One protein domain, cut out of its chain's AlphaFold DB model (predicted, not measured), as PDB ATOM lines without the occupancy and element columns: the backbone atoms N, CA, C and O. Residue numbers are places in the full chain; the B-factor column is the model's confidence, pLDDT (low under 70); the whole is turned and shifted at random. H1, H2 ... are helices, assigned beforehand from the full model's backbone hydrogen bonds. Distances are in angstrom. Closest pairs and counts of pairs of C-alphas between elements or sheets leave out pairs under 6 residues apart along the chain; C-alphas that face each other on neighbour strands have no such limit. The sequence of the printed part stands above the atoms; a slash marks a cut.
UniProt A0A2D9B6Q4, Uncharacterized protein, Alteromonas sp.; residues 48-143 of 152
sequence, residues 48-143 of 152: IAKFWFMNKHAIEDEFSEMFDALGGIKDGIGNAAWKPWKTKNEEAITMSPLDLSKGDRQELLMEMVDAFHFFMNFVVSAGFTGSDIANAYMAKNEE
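What this domain is: This is residues 48 to 143 of the 152 residues of an uncharacterized protein of Alteromonas sp. (UniProt A0A2D9B6Q4). Two long helices, H1 and H4, lie side by side, running opposite ways; H2, H3 and loops make a small head at one end, and at the other H5 turns away, its residues 134 to 143 sticking out. The printed part has 96 residues with five named helices, H1 to H5 in order, and is all helix. It is loose, with a radius of gyration of the C-alphas of 16.6 A, and spans 46 by 32 by 24 A.

How they stand to each other: H1, residues 48 to 69, touches H4, residues 102 to 125, opposite ways at a shallow tilt of 10 degrees; the closest C-alphas, of Met 66 and Glu 111, are 5.0 A apart. With residues 67 to 69 alone H1 touches H2, residues 78 to 81, closest at the C-alphas of Asp 68 and Asn 79, 4.2 A. H2 touches H3, residues 89 to 92, closest at the C-alphas of Ala 80 and Asn 89, 4.8 A. H5, residues 130 to 143, is close to H4 but not clearly touching, about perpendicular at 82 degrees; the closest C-alphas, of Val 123 and Ile 133, are 7.7 A apart. O i to N i+4 pairs are all within hydrogen-bond range in H1 and H5, and 18 of 20 in H4; H2 and H3 are too short for one.

Where its parts are: H1 begins at C-alpha 48 (-15.499, 65.828, 26.416) and is 30.6 A long, H4 34.7 A. H5, 20.2 A, ends at C-alpha 143 (-10.086, 46.030, 47.013).

The domain as a whole: The farthest C-alphas, of Thr 87 and Gly 127, are 47.2 A apart. The printed part has no cut and no long link, and no printed residue is under 70 in pLDDT.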
ATOM      1  N   ILE A  48     -16.287  66.927  25.850       98.56
ATOM      2  CA  ILE A  48     -15.499  65.828  26.416       98.56
ATOM      3  C   ILE A  48     -15.958  64.485  25.842       98.56
ATOM      4  O   ILE A  48     -15.124  63.692  25.428       98.56
ATOM      5  N   ALA A  49     -17.267  64.244  25.724       98.50
ATOM      6  CA  ALA A  49     -17.785  63.010  25.136       98.50
ATOM      7  C   ALA A  49     -17.350  62.827  23.670       98.50
ATOM      8  O   ALA A  49     -16.977  61.723  23.274       98.50
ATOM      9  N   LYS A  50     -17.345  63.900  22.866       98.38
ATOM     10  CA  LYS A  50     -16.826  63.864  21.486       98.38
ATOM     11  C   LYS A  50     -15.322  63.596  21.456       98.38
ATOM     12  O   LYS A  50     -14.868  62.768  20.670       98.38
ATOM     13  N   PHE A  51     -14.564  64.264  22.325       98.50
ATOM     14  CA  PHE A  51     -13.126  64.049  22.467       98.50
ATOM     15  C   PHE A  51     -12.822  62.597  22.857       98.50
ATOM     16  O   PHE A  51     -11.992  61.952  22.222       98.50
ATOM     17  N   TRP A  52     -13.547  62.036  23.824       98.56
ATOM     18  CA  TRP A  52     -13.428  60.638  24.238       98.56
ATOM     19  C   TRP A  52     -13.779  59.662  23.124       98.56
ATOM     20  O   TRP A  52     -13.098  58.655  22.974       98.56
ATOM     21  N   PHE A  53     -14.807  59.949  22.326       98.38
ATOM     22  CA  PHE A  53     -15.176  59.088  21.205       98.38
ATOM     23  C   PHE A  53     -14.072  59.022  20.141       98.38
ATOM     24  O   PHE A  53     -13.775  57.947  19.635       98.38
ATOM     25  N   MET A  54     -13.415  60.148  19.856       98.19
ATOM     26  CA  MET A  54     -12.251  60.169  18.966       98.19
ATOM     27  C   MET A  54     -11.068  59.400  19.569       98.19
ATOM     28  O   MET A  54     -10.530  58.510  18.918       98.19
ATOM     29  N   ASN A  55     -10.716  59.668  20.832       98.50
ATOM     30  CA  ASN A  55      -9.608  58.979  21.503       98.50
ATOM     31  C   ASN A  55      -9.855  57.474  21.657       98.50
ATOM     32  O   ASN A  55      -8.905  56.703  21.669       98.50
ATOM     33  N   LYS A  56     -11.121  57.046  21.755       98.38
ATOM     34  CA  LYS A  56     -11.510  55.632  21.752       98.38
ATOM     35  C   LYS A  56     -11.139  54.958  20.429       98.38
ATOM     36  O   LYS A  56     -10.683  53.826  20.459       98.38
ATOM     37  N   HIS A  57     -11.354  55.618  19.297       98.25
ATOM     38  CA  HIS A  57     -10.953  55.056  18.009       98.25
ATOM     39  C   HIS A  57      -9.438  55.080  17.836       98.25
ATOM     40  O   HIS A  57      -8.867  54.071  17.457       98.25
ATOM     41  N   ALA A  58      -8.786  56.176  18.230       98.19
ATOM     42  CA  ALA A  58      -7.332  56.256  18.174       98.19
ATOM     43  C   ALA A  58      -6.664  55.152  19.015       98.19
ATOM     44  O   ALA A  58      -5.821  54.428  18.509       98.19
ATOM     45  N   ILE A  59      -7.107  54.923  20.260       98.19
ATOM     46  CA  ILE A  59      -6.556  53.829  21.080       98.19
ATOM     47  C   ILE A  59      -6.878  52.434  20.511       98.19
ATOM     48  O   ILE A  59      -6.113  51.504  20.738       98.19
ATOM     49  N   GLU A  60      -7.993  52.253  19.794       98.19
ATOM     50  CA  GLU A  60      -8.302  50.991  19.097       98.19
ATOM     51  C   GLU A  60      -7.339  50.735  17.929       98.19
ATOM     52  O   GLU A  60      -6.930  49.587  17.715       98.19
ATOM     53  N   ASP A  61      -6.949  51.791  17.216       98.19
ATOM     54  CA  ASP A  61      -5.930  51.726  16.171       98.19
ATOM     55  C   ASP A  61      -4.565  51.371  16.790       98.19
ATOM     56  O   ASP A  61      -3.993  50.348  16.416       98.19
ATOM     57  N   GLU A  62      -4.125  52.074  17.843       98.25
ATOM     58  CA  GLU A  62      -2.855  51.765  18.535       98.25
ATOM     59  C   GLU A  62      -2.842  50.365  19.167       98.25
ATOM     60  O   GLU A  62      -1.824  49.676  19.200       98.25
ATOM     61  N   PHE A  63      -3.985  49.878  19.662       97.69
ATOM     62  CA  PHE A  63      -4.071  48.491  20.110       97.69
ATOM     63  C   PHE A  63      -3.838  47.519  18.960       97.69
ATOM     64  O   PHE A  63      -3.173  46.505  19.164       97.69
ATOM     65  N   SER A  64      -4.354  47.809  17.768       96.94
ATOM     66  CA  SER A  64      -4.117  46.972  16.594       96.94
ATOM     67  C   SER A  64      -2.628  46.926  16.234       96.94
ATOM     68  O   SER A  64      -2.116  45.838  15.958       96.94
ATOM     69  N   GLU A  65      -1.920  48.055  16.322       97.06
ATOM     70  CA  GLU A  65      -0.466  48.137  16.114       97.06
ATOM     71  C   GLU A  65       0.300  47.355  17.196       97.06
ATOM     72  O   GLU A  65       1.111  46.479  16.881       97.06
ATOM     73  N   MET A  66      -0.078  47.514  18.468       96.44
ATOM     74  CA  MET A  66       0.459  46.736  19.592       96.44
ATOM     75  C   MET A  66       0.274  45.216  19.412       96.44
ATOM     76  O   MET A  66       1.192  44.440  19.698       96.44
ATOM     77  N   PHE A  67      -0.890  44.753  18.939       95.88
ATOM     78  CA  PHE A  67      -1.126  43.330  18.654       95.88
ATOM     79  C   PHE A  67      -0.270  42.830  17.487       95.88
ATOM     80  O   PHE A  67       0.236  41.704  17.533       95.88
ATOM     81  N   ASP A  68      -0.085  43.644  16.450       94.88
ATOM     82  CA  ASP A  68       0.771  43.309  15.314       94.88
ATOM     83  C   ASP A  68       2.263  43.264  15.713       94.88
ATOM     84  O   ASP A  68       2.996  42.394  15.225       94.88
ATOM     85  N   ALA A  69       2.686  44.103  16.666       96.62
ATOM     86  CA  ALA A  69       4.037  44.140  17.228       96.62
ATOM     87  C   ALA A  69       4.347  43.010  18.221       96.62
ATOM     88  O   ALA A  69       5.517  42.679  18.426       96.62
ATOM     89  N   LEU A  70       3.329  42.371  18.813       96.69
ATOM     90  CA  LEU A  70       3.493  41.343  19.853       96.69
ATOM     91  C   LEU A  70       4.379  40.163  19.414       96.69
ATOM     92  O   LEU A  70       5.083  39.577  20.234       96.69
ATOM     93  N   GLY A  71       4.349  39.817  18.126       95.88
ATOM     94  CA  GLY A  71       5.186  38.764  17.549       95.88
ATOM     95  C   GLY A  71       6.551  39.227  17.041       95.88
ATOM     96  O   GLY A  71       7.266  38.403  16.483       95.88
ATOM     97  N   GLY A  72       6.899  40.509  17.186       96.56
ATOM     98  CA  GLY A  72       8.072  41.158  16.597       96.56
ATOM     99  C   GLY A  72       7.902  41.457  15.107       96.56
ATOM    100  O   GLY A  72       7.758  40.540  14.298       96.56
ATOM    101  N   ILE A  73       7.911  42.741  14.744       91.00
ATOM    102  CA  ILE A  73       7.581  43.226  13.392       91.00
ATOM    103  C   ILE A  73       8.686  42.900  12.388       91.00
ATOM    104  O   ILE A  73       8.396  42.571  11.235       91.00
ATOM    105  N   LYS A  74       9.949  43.007  12.803       90.56
ATOM    106  CA  LYS A  74      11.082  42.943  11.884       90.56
ATOM    107  C   LYS A  74      11.621  41.528  11.736       90.56
ATOM    108  O   LYS A  74      11.618  40.985  10.633       90.56
ATOM    109  N   ASP A  75      12.071  40.946  12.844       87.81
ATOM    110  CA  ASP A  75      12.801  39.676  12.839       87.81
ATOM    111  C   ASP A  75      11.996  38.538  13.505       87.81
ATOM    112  O   ASP A  75      12.487  37.417  13.635       87.81
ATOM    113  N   GLY A  76      10.750  38.816  13.908       91.19
ATOM    114  CA  GLY A  76       9.841  37.867  14.546       91.19
ATOM    115  C   GLY A  76       8.792  37.249  13.610       91.19
ATOM    116  O   GLY A  76       8.978  37.081  12.399       91.19
ATOM    117  N   ILE A  77       7.655  36.870  14.194       95.12
ATOM    118  CA  ILE A  77       6.487  36.321  13.491       95.12
ATOM    119  C   ILE A  77       5.435  37.400  13.169       95.12
ATOM    120  O   ILE A  77       4.452  37.120  12.474       95.12
ATOM    121  N   GLY A  78       5.642  38.631  13.652       95.19
ATOM    122  CA  GLY A  78       4.738  39.770  13.504       95.19
ATOM    123  C   GLY A  78       3.308  39.429  13.919       95.19
ATOM    124  O   GLY A  78       3.064  38.676  14.862       95.19
ATOM    125  N   ASN A  79       2.336  39.886  13.132       95.44
ATOM    126  CA  ASN A  79       0.921  39.622  13.399       95.44
ATOM    127  C   ASN A  79       0.469  38.163  13.207       95.44
ATOM    128  O   ASN A  79      -0.711  37.858  13.385       95.44
ATOM    129  N   ALA A  80       1.375  37.235  12.874       96.56
ATOM    130  CA  ALA A  80       1.078  35.818  13.047       96.56
ATOM    131  C   ALA A  80       0.908  35.450  14.529       96.56
ATOM    132  O   ALA A  80       0.289  34.431  14.789       96.56
ATOM    133  N   ALA A  81       1.355  36.278  15.483       96.44
ATOM    134  CA  ALA A  81       1.136  36.057  16.915       96.44
ATOM    135  C   ALA A  81      -0.347  35.883  17.292       96.44
ATOM    136  O   ALA A  81      -0.662  35.072  18.157       96.44
ATOM    137  N   TRP A  82      -1.264  36.589  16.620       95.25
ATOM    138  CA  TRP A  82      -2.700  36.533  16.925       95.25
ATOM    139  C   TRP A  82      -3.581  36.027  15.775       95.25
ATOM    140  O   TRP A  82      -4.758  35.749  15.995       95.25
ATOM    141  N   LYS A  83      -3.048  35.892  14.551       95.88
ATOM    142  CA  LYS A  83      -3.800  35.429  13.368       95.88
ATOM    143  C   LYS A  83      -3.657  33.909  13.181       95.88
ATOM    144  O   LYS A  83      -2.698  33.491  12.529       95.88
ATOM    145  N   PRO A  84      -4.617  33.076  13.639       96.31
ATOM    146  CA  PRO A  84      -4.488  31.613  13.611       96.31
ATOM    147  C   PRO A  84      -4.407  31.006  12.205       96.31
ATOM    148  O   PRO A  84      -3.970  29.876  12.036       96.31
ATOM    149  N   TRP A  85      -4.813  31.743  11.170       97.31
ATOM    150  CA  TRP A  85      -4.727  31.292   9.777       97.31
ATOM    151  C   TRP A  85      -3.349  31.521   9.129       97.31
ATOM    152  O   TRP A  85      -3.173  31.199   7.954       97.31
ATOM    153  N   LYS A  86      -2.374  32.110   9.836       96.56
ATOM    154  CA  LYS A  86      -1.006  32.291   9.328       96.56
ATOM    155  C   LYS A  86      -0.124  31.105   9.702       96.56
ATOM    156  O   LYS A  86      -0.094  30.706  10.853       96.56
ATOM    157  N   THR A  87       0.689  30.622   8.760       95.81
ATOM    158  CA  THR A  87       1.585  29.466   8.965       95.81
ATOM    159  C   THR A  87       2.510  29.613  10.178       95.81
ATOM    160  O   THR A  87       2.658  28.671  10.942       95.81
ATOM    161  N   LYS A  88       3.081  30.804  10.405       95.75
ATOM    162  CA  LYS A  88       3.964  31.075  11.555       95.75
ATOM    163  C   LYS A  88       3.238  31.180  12.907       95.75
ATOM    164  O   LYS A  88       3.893  31.351  13.927       95.75
ATOM    165  N   ASN A  89       1.903  31.114  12.945       97.06
ATOM    166  CA  ASN A  89       1.158  31.184  14.207       97.06
ATOM    167  C   ASN A  89       1.453  29.984  15.118       97.06
ATOM    168  O   ASN A  89       1.431  30.139  16.333       97.06
ATOM    169  N   GLU A  90       1.797  28.820  14.557       96.06
ATOM    170  CA  GLU A  90       2.182  27.643  15.349       96.06
ATOM    171  C   GLU A  90       3.387  27.930  16.266       96.06
ATOM    172  O   GLU A  90       3.436  27.436  17.391       96.06
ATOM    173  N   GLU A  91       4.313  28.797  15.833       95.31
ATOM    174  CA  GLU A  91       5.471  29.229  16.630       95.31
ATOM    175  C   GLU A  91       5.041  30.058  17.859       95.31
ATOM    176  O   GLU A  91       5.651  29.954  18.927       95.31
ATOM    177  N   ALA A  92       3.941  30.818  17.753       95.06
ATOM    178  CA  ALA A  92       3.434  31.693  18.816       95.06
ATOM    179  C   ALA A  92       3.036  30.930  20.090       95.06
ATOM    180  O   ALA A  92       3.055  31.501  21.176       95.06
ATOM    181  N   ILE A  93       2.695  29.641  19.970       93.31
ATOM    182  CA  ILE A  93       2.275  28.789  21.094       93.31
ATOM    183  C   ILE A  93       3.402  28.631  22.124       93.31
ATOM    184  O   ILE A  93       3.138  28.502  23.320       93.31
ATOM    185  N   THR A  94       4.653  28.624  21.665       95.06
ATOM    186  CA  THR A  94       5.834  28.390  22.510       95.06
ATOM    187  C   THR A  94       6.703  29.624  22.710       95.06
ATOM    188  O   THR A  94       7.562  29.611  23.588       95.06
ATOM    189  N   MET A  95       6.506  30.670  21.904       94.69
ATOM    190  CA  MET A  95       7.261  31.915  22.011       94.69
ATOM    191  C   MET A  95       6.836  32.745  23.224       94.69
ATOM    192  O   MET A  95       5.666  32.822  23.596       94.69
ATOM    193  N   SER A  96       7.807  33.443  23.794       94.62
ATOM    194  CA  SER A  96       7.634  34.479  24.801       94.62
ATOM    195  C   SER A  96       7.957  35.852  24.206       94.62
ATOM    196  O   SER A  96       8.879  35.965  23.397       94.62
ATOM    197  N   PRO A  97       7.323  36.945  24.672       93.12
ATOM    198  CA  PRO A  97       7.785  38.302  24.365       93.12
ATOM    199  C   PRO A  97       9.256  38.557  24.747       93.12
ATOM    200  O   PRO A  97       9.876  39.500  24.260       93.12
ATOM    201  N   LEU A  98       9.830  37.735  25.635       94.69
ATOM    202  CA  LEU A  98      11.248  37.796  26.002       94.69
ATOM    203  C   LEU A  98      12.185  37.210  24.936       94.69
ATOM    204  O   LEU A  98      13.373  37.521  24.973       94.69
ATOM    205  N   ASP A  99      11.662  36.410  24.006       95.31
ATOM    206  CA  ASP A  99      12.428  35.822  22.900       95.31
ATOM    207  C   ASP A  99      12.600  36.804  21.731       95.31
ATOM    208  O   ASP A  99      13.376  36.553  20.808       95.31
ATOM    209  N   LEU A 100      11.885  37.936  21.762       96.00
ATOM    210  CA  LEU A 100      11.981  38.976  20.746       96.00
ATOM    211  C   LEU A 100      13.371  39.616  20.722       96.00
ATOM    212  O   LEU A 100      14.048  39.775  21.744       96.00
ATOM    213  N   SER A 101      13.764  40.072  19.532       96.75
ATOM    214  CA  SER A 101      14.956  40.896  19.381       96.75
ATOM    215  C   SER A 101      14.844  42.169  20.233       96.75
ATOM    216  O   SER A 101      13.753  42.647  20.550       96.75
ATOM    217  N   LYS A 102      15.985  42.780  20.585       96.62
ATOM    218  CA  LYS A 102      15.982  44.059  21.318       96.62
ATOM    219  C   LYS A 102      15.184  45.141  20.575       96.62
ATOM    220  O   LYS A 102      14.516  45.934  21.227       96.62
ATOM    221  N   GLY A 103      15.284  45.169  19.244       96.81
ATOM    222  CA  GLY A 103      14.560  46.121  18.403       96.81
ATOM    223  C   GLY A 103      13.056  45.882  18.451       96.81
ATOM    224  O   GLY A 103      12.316  46.800  18.769       96.81
ATOM    225  N   ASP A 104      12.619  44.640  18.251       96.88
ATOM    226  CA  ASP A 104      11.196  44.282  18.283       96.88
ATOM    227  C   ASP A 104      10.568  44.497  19.664       96.88
ATOM    228  O   ASP A 104       9.438  44.961  19.777       96.88
ATOM    229  N   ARG A 105      11.312  44.215  20.738       96.88
ATOM    230  CA  ARG A 105      10.849  44.494  22.100       96.88
ATOM    231  C   ARG A 105      10.743  45.994  22.378       96.88
ATOM    232  O   ARG A 105       9.886  46.403  23.157       96.88
ATOM    233  N   GLN A 106      11.636  46.792  21.795       97.06
ATOM    234  CA  GLN A 106      11.557  48.244  21.895       97.06
ATOM    235  C   GLN A 106      10.355  48.773  21.115       97.06
ATOM    236  O   GLN A 106       9.635  49.594  21.665       97.06
ATOM    237  N   GLU A 107      10.104  48.268  19.909       97.31
ATOM    238  CA  GLU A 107       8.929  48.636  19.119       97.31
ATOM    239  C   GLU A 107       7.636  48.315  19.868       97.31
ATOM    240  O   GLU A 107       6.837  49.206  20.115       97.31
ATOM    241  N   LEU A 108       7.497  47.087  20.382       97.38
ATOM    242  CA  LEU A 108       6.344  46.692  21.193       97.38
ATOM    243  C   LEU A 108       6.115  47.630  22.390       97.38
ATOM    244  O   LEU A 108       4.974  47.925  22.737       97.38
ATOM    245  N   LEU A 109       7.189  48.094  23.038       97.94
ATOM    246  CA  LEU A 109       7.080  49.070  24.121       97.94
ATOM    247  C   LEU A 109       6.595  50.436  23.616       97.94
ATOM    248  O   LEU A 109       5.829  51.081  24.327       97.94
ATOM    249  N   MET A 110       7.040  50.880  22.440       98.19
ATOM    250  CA  MET A 110       6.592  52.144  21.854       98.19
ATOM    251  C   MET A 110       5.103  52.092  21.495       98.19
ATOM    252  O   MET A 110       4.376  52.968  21.947       98.19
ATOM    253  N   GLU A 111       4.620  51.009  20.880       98.00
ATOM    254  CA  GLU A 111       3.185  50.830  20.582       98.00
ATOM    255  C   GLU A 111       2.315  50.835  21.853       98.00
ATOM    256  O   GLU A 111       1.237  51.430  21.925       98.00
ATOM    257  N   MET A 112       2.803  50.209  22.932       98.06
ATOM    258  CA  MET A 112       2.141  50.278  24.242       98.06
ATOM    259  C   MET A 112       2.098  51.710  24.793       98.06
ATOM    260  O   MET A 112       1.137  52.088  25.469       98.06
ATOM    261  N   VAL A 113       3.148  52.496  24.548       98.38
ATOM    262  CA  VAL A 113       3.225  53.902  24.953       98.38
ATOM    263  C   VAL A 113       2.282  54.763  24.114       98.38
ATOM    264  O   VAL A 113       1.649  55.653  24.684       98.38
ATOM    265  N   ASP A 114       2.116  54.499  22.824       98.38
ATOM    266  CA  ASP A 114       1.178  55.230  21.965       98.38
ATOM    267  C   ASP A 114      -0.271  54.991  22.407       98.38
ATOM    268  O   ASP A 114      -1.002  55.946  22.703       98.38
ATOM    269  N   ALA A 115      -0.650  53.738  22.682       98.31
ATOM    270  CA  ALA A 115      -1.935  53.436  23.320       98.31
ATOM    271  C   ALA A 115      -2.090  54.132  24.692       98.31
ATOM    272  O   ALA A 115      -3.170  54.622  25.052       98.31
ATOM    273  N   PHE A 116      -1.006  54.226  25.471       98.38
ATOM    274  CA  PHE A 116      -1.011  54.915  26.760       98.38
ATOM    275  C   PHE A 116      -1.222  56.434  26.631       98.38
ATOM    276  O   PHE A 116      -1.923  57.005  27.469       98.38
ATOM    277  N   HIS A 117      -0.718  57.091  25.577       98.50
ATOM    278  CA  HIS A 117      -0.997  58.512  25.306       98.50
ATOM    279  C   HIS A 117      -2.503  58.767  25.194       98.50
ATOM    280  O   HIS A 117      -3.036  59.684  25.831       98.50
ATOM    281  N   PHE A 118      -3.214  57.918  24.449       98.50
ATOM    282  CA  PHE A 118      -4.664  58.037  24.305       98.50
ATOM    283  C   PHE A 118      -5.417  57.670  25.583       98.50
ATOM    284  O   PHE A 118      -6.409  58.321  25.908       98.50
ATOM    285  N   PHE A 119      -4.931  56.707  26.373       98.31
ATOM    286  CA  PHE A 119      -5.507  56.448  27.696       98.31
ATOM    287  C   PHE A 119      -5.404  57.679  28.616       98.31
ATOM    288  O   PHE A 119      -6.384  58.085  29.247       98.31
ATOM    289  N   MET A 120      -4.232  58.316  28.666       98.62
ATOM    290  CA  MET A 120      -4.003  59.509  29.483       98.62
ATOM    291  C   MET A 120      -4.931  60.664  29.097       98.62
ATOM    292  O   MET A 120      -5.379  61.397  29.981       98.62
ATOM    293  N   ASN A 121      -5.293  60.793  27.816       98.56
ATOM    294  CA  ASN A 121      -6.233  61.813  27.345       98.56
ATOM    295  C   ASN A 121      -7.596  61.735  28.050       98.56
ATOM    296  O   ASN A 121      -8.164  62.779  28.374       98.56
ATOM    297  N   PHE A 122      -8.108  60.540  28.366       98.56
ATOM    298  CA  PHE A 122      -9.351  60.404  29.138       98.56
ATOM    299  C   PHE A 122      -9.216  60.973  30.556       98.56
ATOM    300  O   PHE A 122     -10.130  61.630  31.051       98.56
ATOM    301  N   VAL A 123      -8.059  60.762  31.188       98.38
ATOM    302  CA  VAL A 123      -7.776  61.205  32.559       98.38
ATOM    303  C   VAL A 123      -7.615  62.724  32.622       98.38
ATOM    304  O   VAL A 123      -8.317  63.385  33.390       98.38
ATOM    305  N   VAL A 124      -6.747  63.299  31.781       98.44
ATOM    306  CA  VAL A 124      -6.448  64.741  31.831       98.44
ATOM    307  C   VAL A 124      -7.627  65.597  31.367       98.44
ATOM    308  O   VAL A 124      -7.852  66.670  31.924       98.44
ATOM    309  N   SER A 125      -8.423  65.112  30.406       98.31
ATOM    310  CA  SER A 125      -9.622  65.824  29.937       98.31
ATOM    311  C   SER A 125     -10.765  65.801  30.957       98.31
ATOM    312  O   SER A 125     -11.556  66.739  30.999       98.31
ATOM    313  N   ALA A 126     -10.818  64.794  31.835       98.06
ATOM    314  CA  ALA A 126     -11.724  64.768  32.986       98.06
ATOM    315  C   ALA A 126     -11.258  65.645  34.163       98.06
ATOM    316  O   ALA A 126     -11.986  65.781  35.146       98.06
ATOM    317  N   GLY A 127     -10.065  66.241  34.075       97.44
ATOM    318  CA  GLY A 127      -9.512  67.111  35.111       97.44
ATOM    319  C   GLY A 127      -8.738  66.388  36.215       97.44
ATOM    320  O   GLY A 127      -8.442  67.015  37.229       97.44
ATOM    321  N   PHE A 128      -8.390  65.113  36.030       98.00
ATOM    322  CA  PHE A 128      -7.574  64.357  36.981       98.00
ATOM    323  C   PHE A 128      -6.074  64.496  36.694       98.00
ATOM    324  O   PHE A 128      -5.642  64.673  35.552       98.00
ATOM    325  N   THR A 129      -5.277  64.383  37.751       97.75
ATOM    326  CA  THR A 129      -3.811  64.366  37.729       97.75
ATOM    327  C   THR A 129      -3.255  62.938  37.692       97.75
ATOM    328  O   THR A 129      -3.987  61.955  37.843       97.75
ATOM    329  N   GLY A 130      -1.937  62.812  37.518       97.50
ATOM    330  CA  GLY A 130      -1.258  61.520  37.612       97.50
ATOM    331  C   GLY A 130      -1.342  60.924  39.022       97.50
ATOM    332  O   GLY A 130      -1.541  59.720  39.181       97.50
ATOM    333  N   SER A 131      -1.256  61.764  40.053       97.94
ATOM    334  CA  SER A 131      -1.438  61.368  41.447       97.94
ATOM    335  C   SER A 131      -2.856  60.866  41.717       97.94
ATOM    336  O   SER A 131      -3.009  59.852  42.396       97.94
ATOM    337  N   ASP A 132      -3.889  61.502  41.153       97.69
ATOM    338  CA  ASP A 132      -5.281  61.064  41.337       97.69
ATOM    339  C   ASP A 132      -5.489  59.627  40.842       97.69
ATOM    340  O   ASP A 132      -6.000  58.778  41.578       97.69
ATOM    341  N   ILE A 133      -5.050  59.327  39.613       97.06
ATOM    342  CA  ILE A 133      -5.213  57.988  39.037       97.06
ATOM    343  C   ILE A 133      -4.331  56.950  39.743       97.06
ATOM    344  O   ILE A 133      -4.775  55.820  39.947       97.06
ATOM    345  N   ALA A 134      -3.122  57.322  40.176       97.19
ATOM    346  CA  ALA A 134      -2.231  56.432  40.919       97.19
ATOM    347  C   ALA A 134      -2.810  56.065  42.294       97.19
ATOM    348  O   ALA A 134      -2.886  54.884  42.637       97.19
ATOM    349  N   ASN A 135      -3.291  57.048  43.056       97.00
ATOM    350  CA  ASN A 135      -3.950  56.814  44.341       97.00
ATOM    351  C   ASN A 135      -5.206  55.942  44.181       97.00
ATOM    352  O   ASN A 135      -5.396  54.975  44.922       97.00
ATOM    353  N   ALA A 136      -6.041  56.240  43.179       96.25
ATOM    354  CA  ALA A 136      -7.235  55.452  42.884       96.25
ATOM    355  C   ALA A 136      -6.892  54.009  42.474       96.25
ATOM    356  O   ALA A 136      -7.578  53.073  42.893       96.25
ATOM    357  N   TYR A 137      -5.820  53.813  41.697       96.00
ATOM    358  CA  TYR A 137      -5.324  52.487  41.335       96.00
ATOM    359  C   TYR A 137      -4.917  51.686  42.573       96.00
ATOM    360  O   TYR A 137      -5.348  50.544  42.706       96.00
ATOM    361  N   MET A 138      -4.155  52.276  43.501       95.94
ATOM    362  CA  MET A 138      -3.715  51.582  44.719       95.94
ATOM    363  C   MET A 138      -4.903  51.112  45.565       95.94
ATOM    364  O   MET A 138      -4.985  49.928  45.898       95.94
ATOM    365  N   ALA A 139      -5.867  52.001  45.825       94.75
ATOM    366  CA  ALA A 139      -7.074  51.667  46.580       94.75
ATOM    367  C   ALA A 139      -7.915  50.585  45.879       94.75
ATOM    368  O   ALA A 139      -8.391  49.636  46.505       94.75
ATOM    369  N   LYS A 140      -8.083  50.690  44.553       94.31
ATOM    370  CA  LYS A 140      -8.849  49.705  43.785       94.31
ATOM    371  C   LYS A 140      -8.139  48.354  43.700       94.31
ATOM    372  O   LYS A 140      -8.799  47.320  43.706       94.31
ATOM    373  N   ASN A 141      -6.814  48.349  43.626       94.62
ATOM    374  CA  ASN A 141      -6.015  47.134  43.604       94.62
ATOM    375  C   ASN A 141      -6.128  46.366  44.931       94.62
ATOM    376  O   ASN A 141      -6.356  45.159  44.909       94.62
ATOM    377  N   GLU A 142      -6.056  47.054  46.072       93.62
ATOM    378  CA  GLU A 142      -6.282  46.443  47.391       93.62
ATOM    379  C   GLU A 142      -7.682  45.814  47.496       93.62
ATOM    380  O   GLU A 142      -7.821  44.652  47.884       93.62
ATOM    381  N   GLU A 143      -8.714  46.539  47.060       92.94
ATOM    382  CA  GLU A 143     -10.086  46.030  47.013       92.94
ATOM    383  C   GLU A 143     -10.220  44.798  46.100       92.94
ATOM    384  O   GLU A 143     -10.914  43.843  46.448       92.94
TER     385      GLU A 143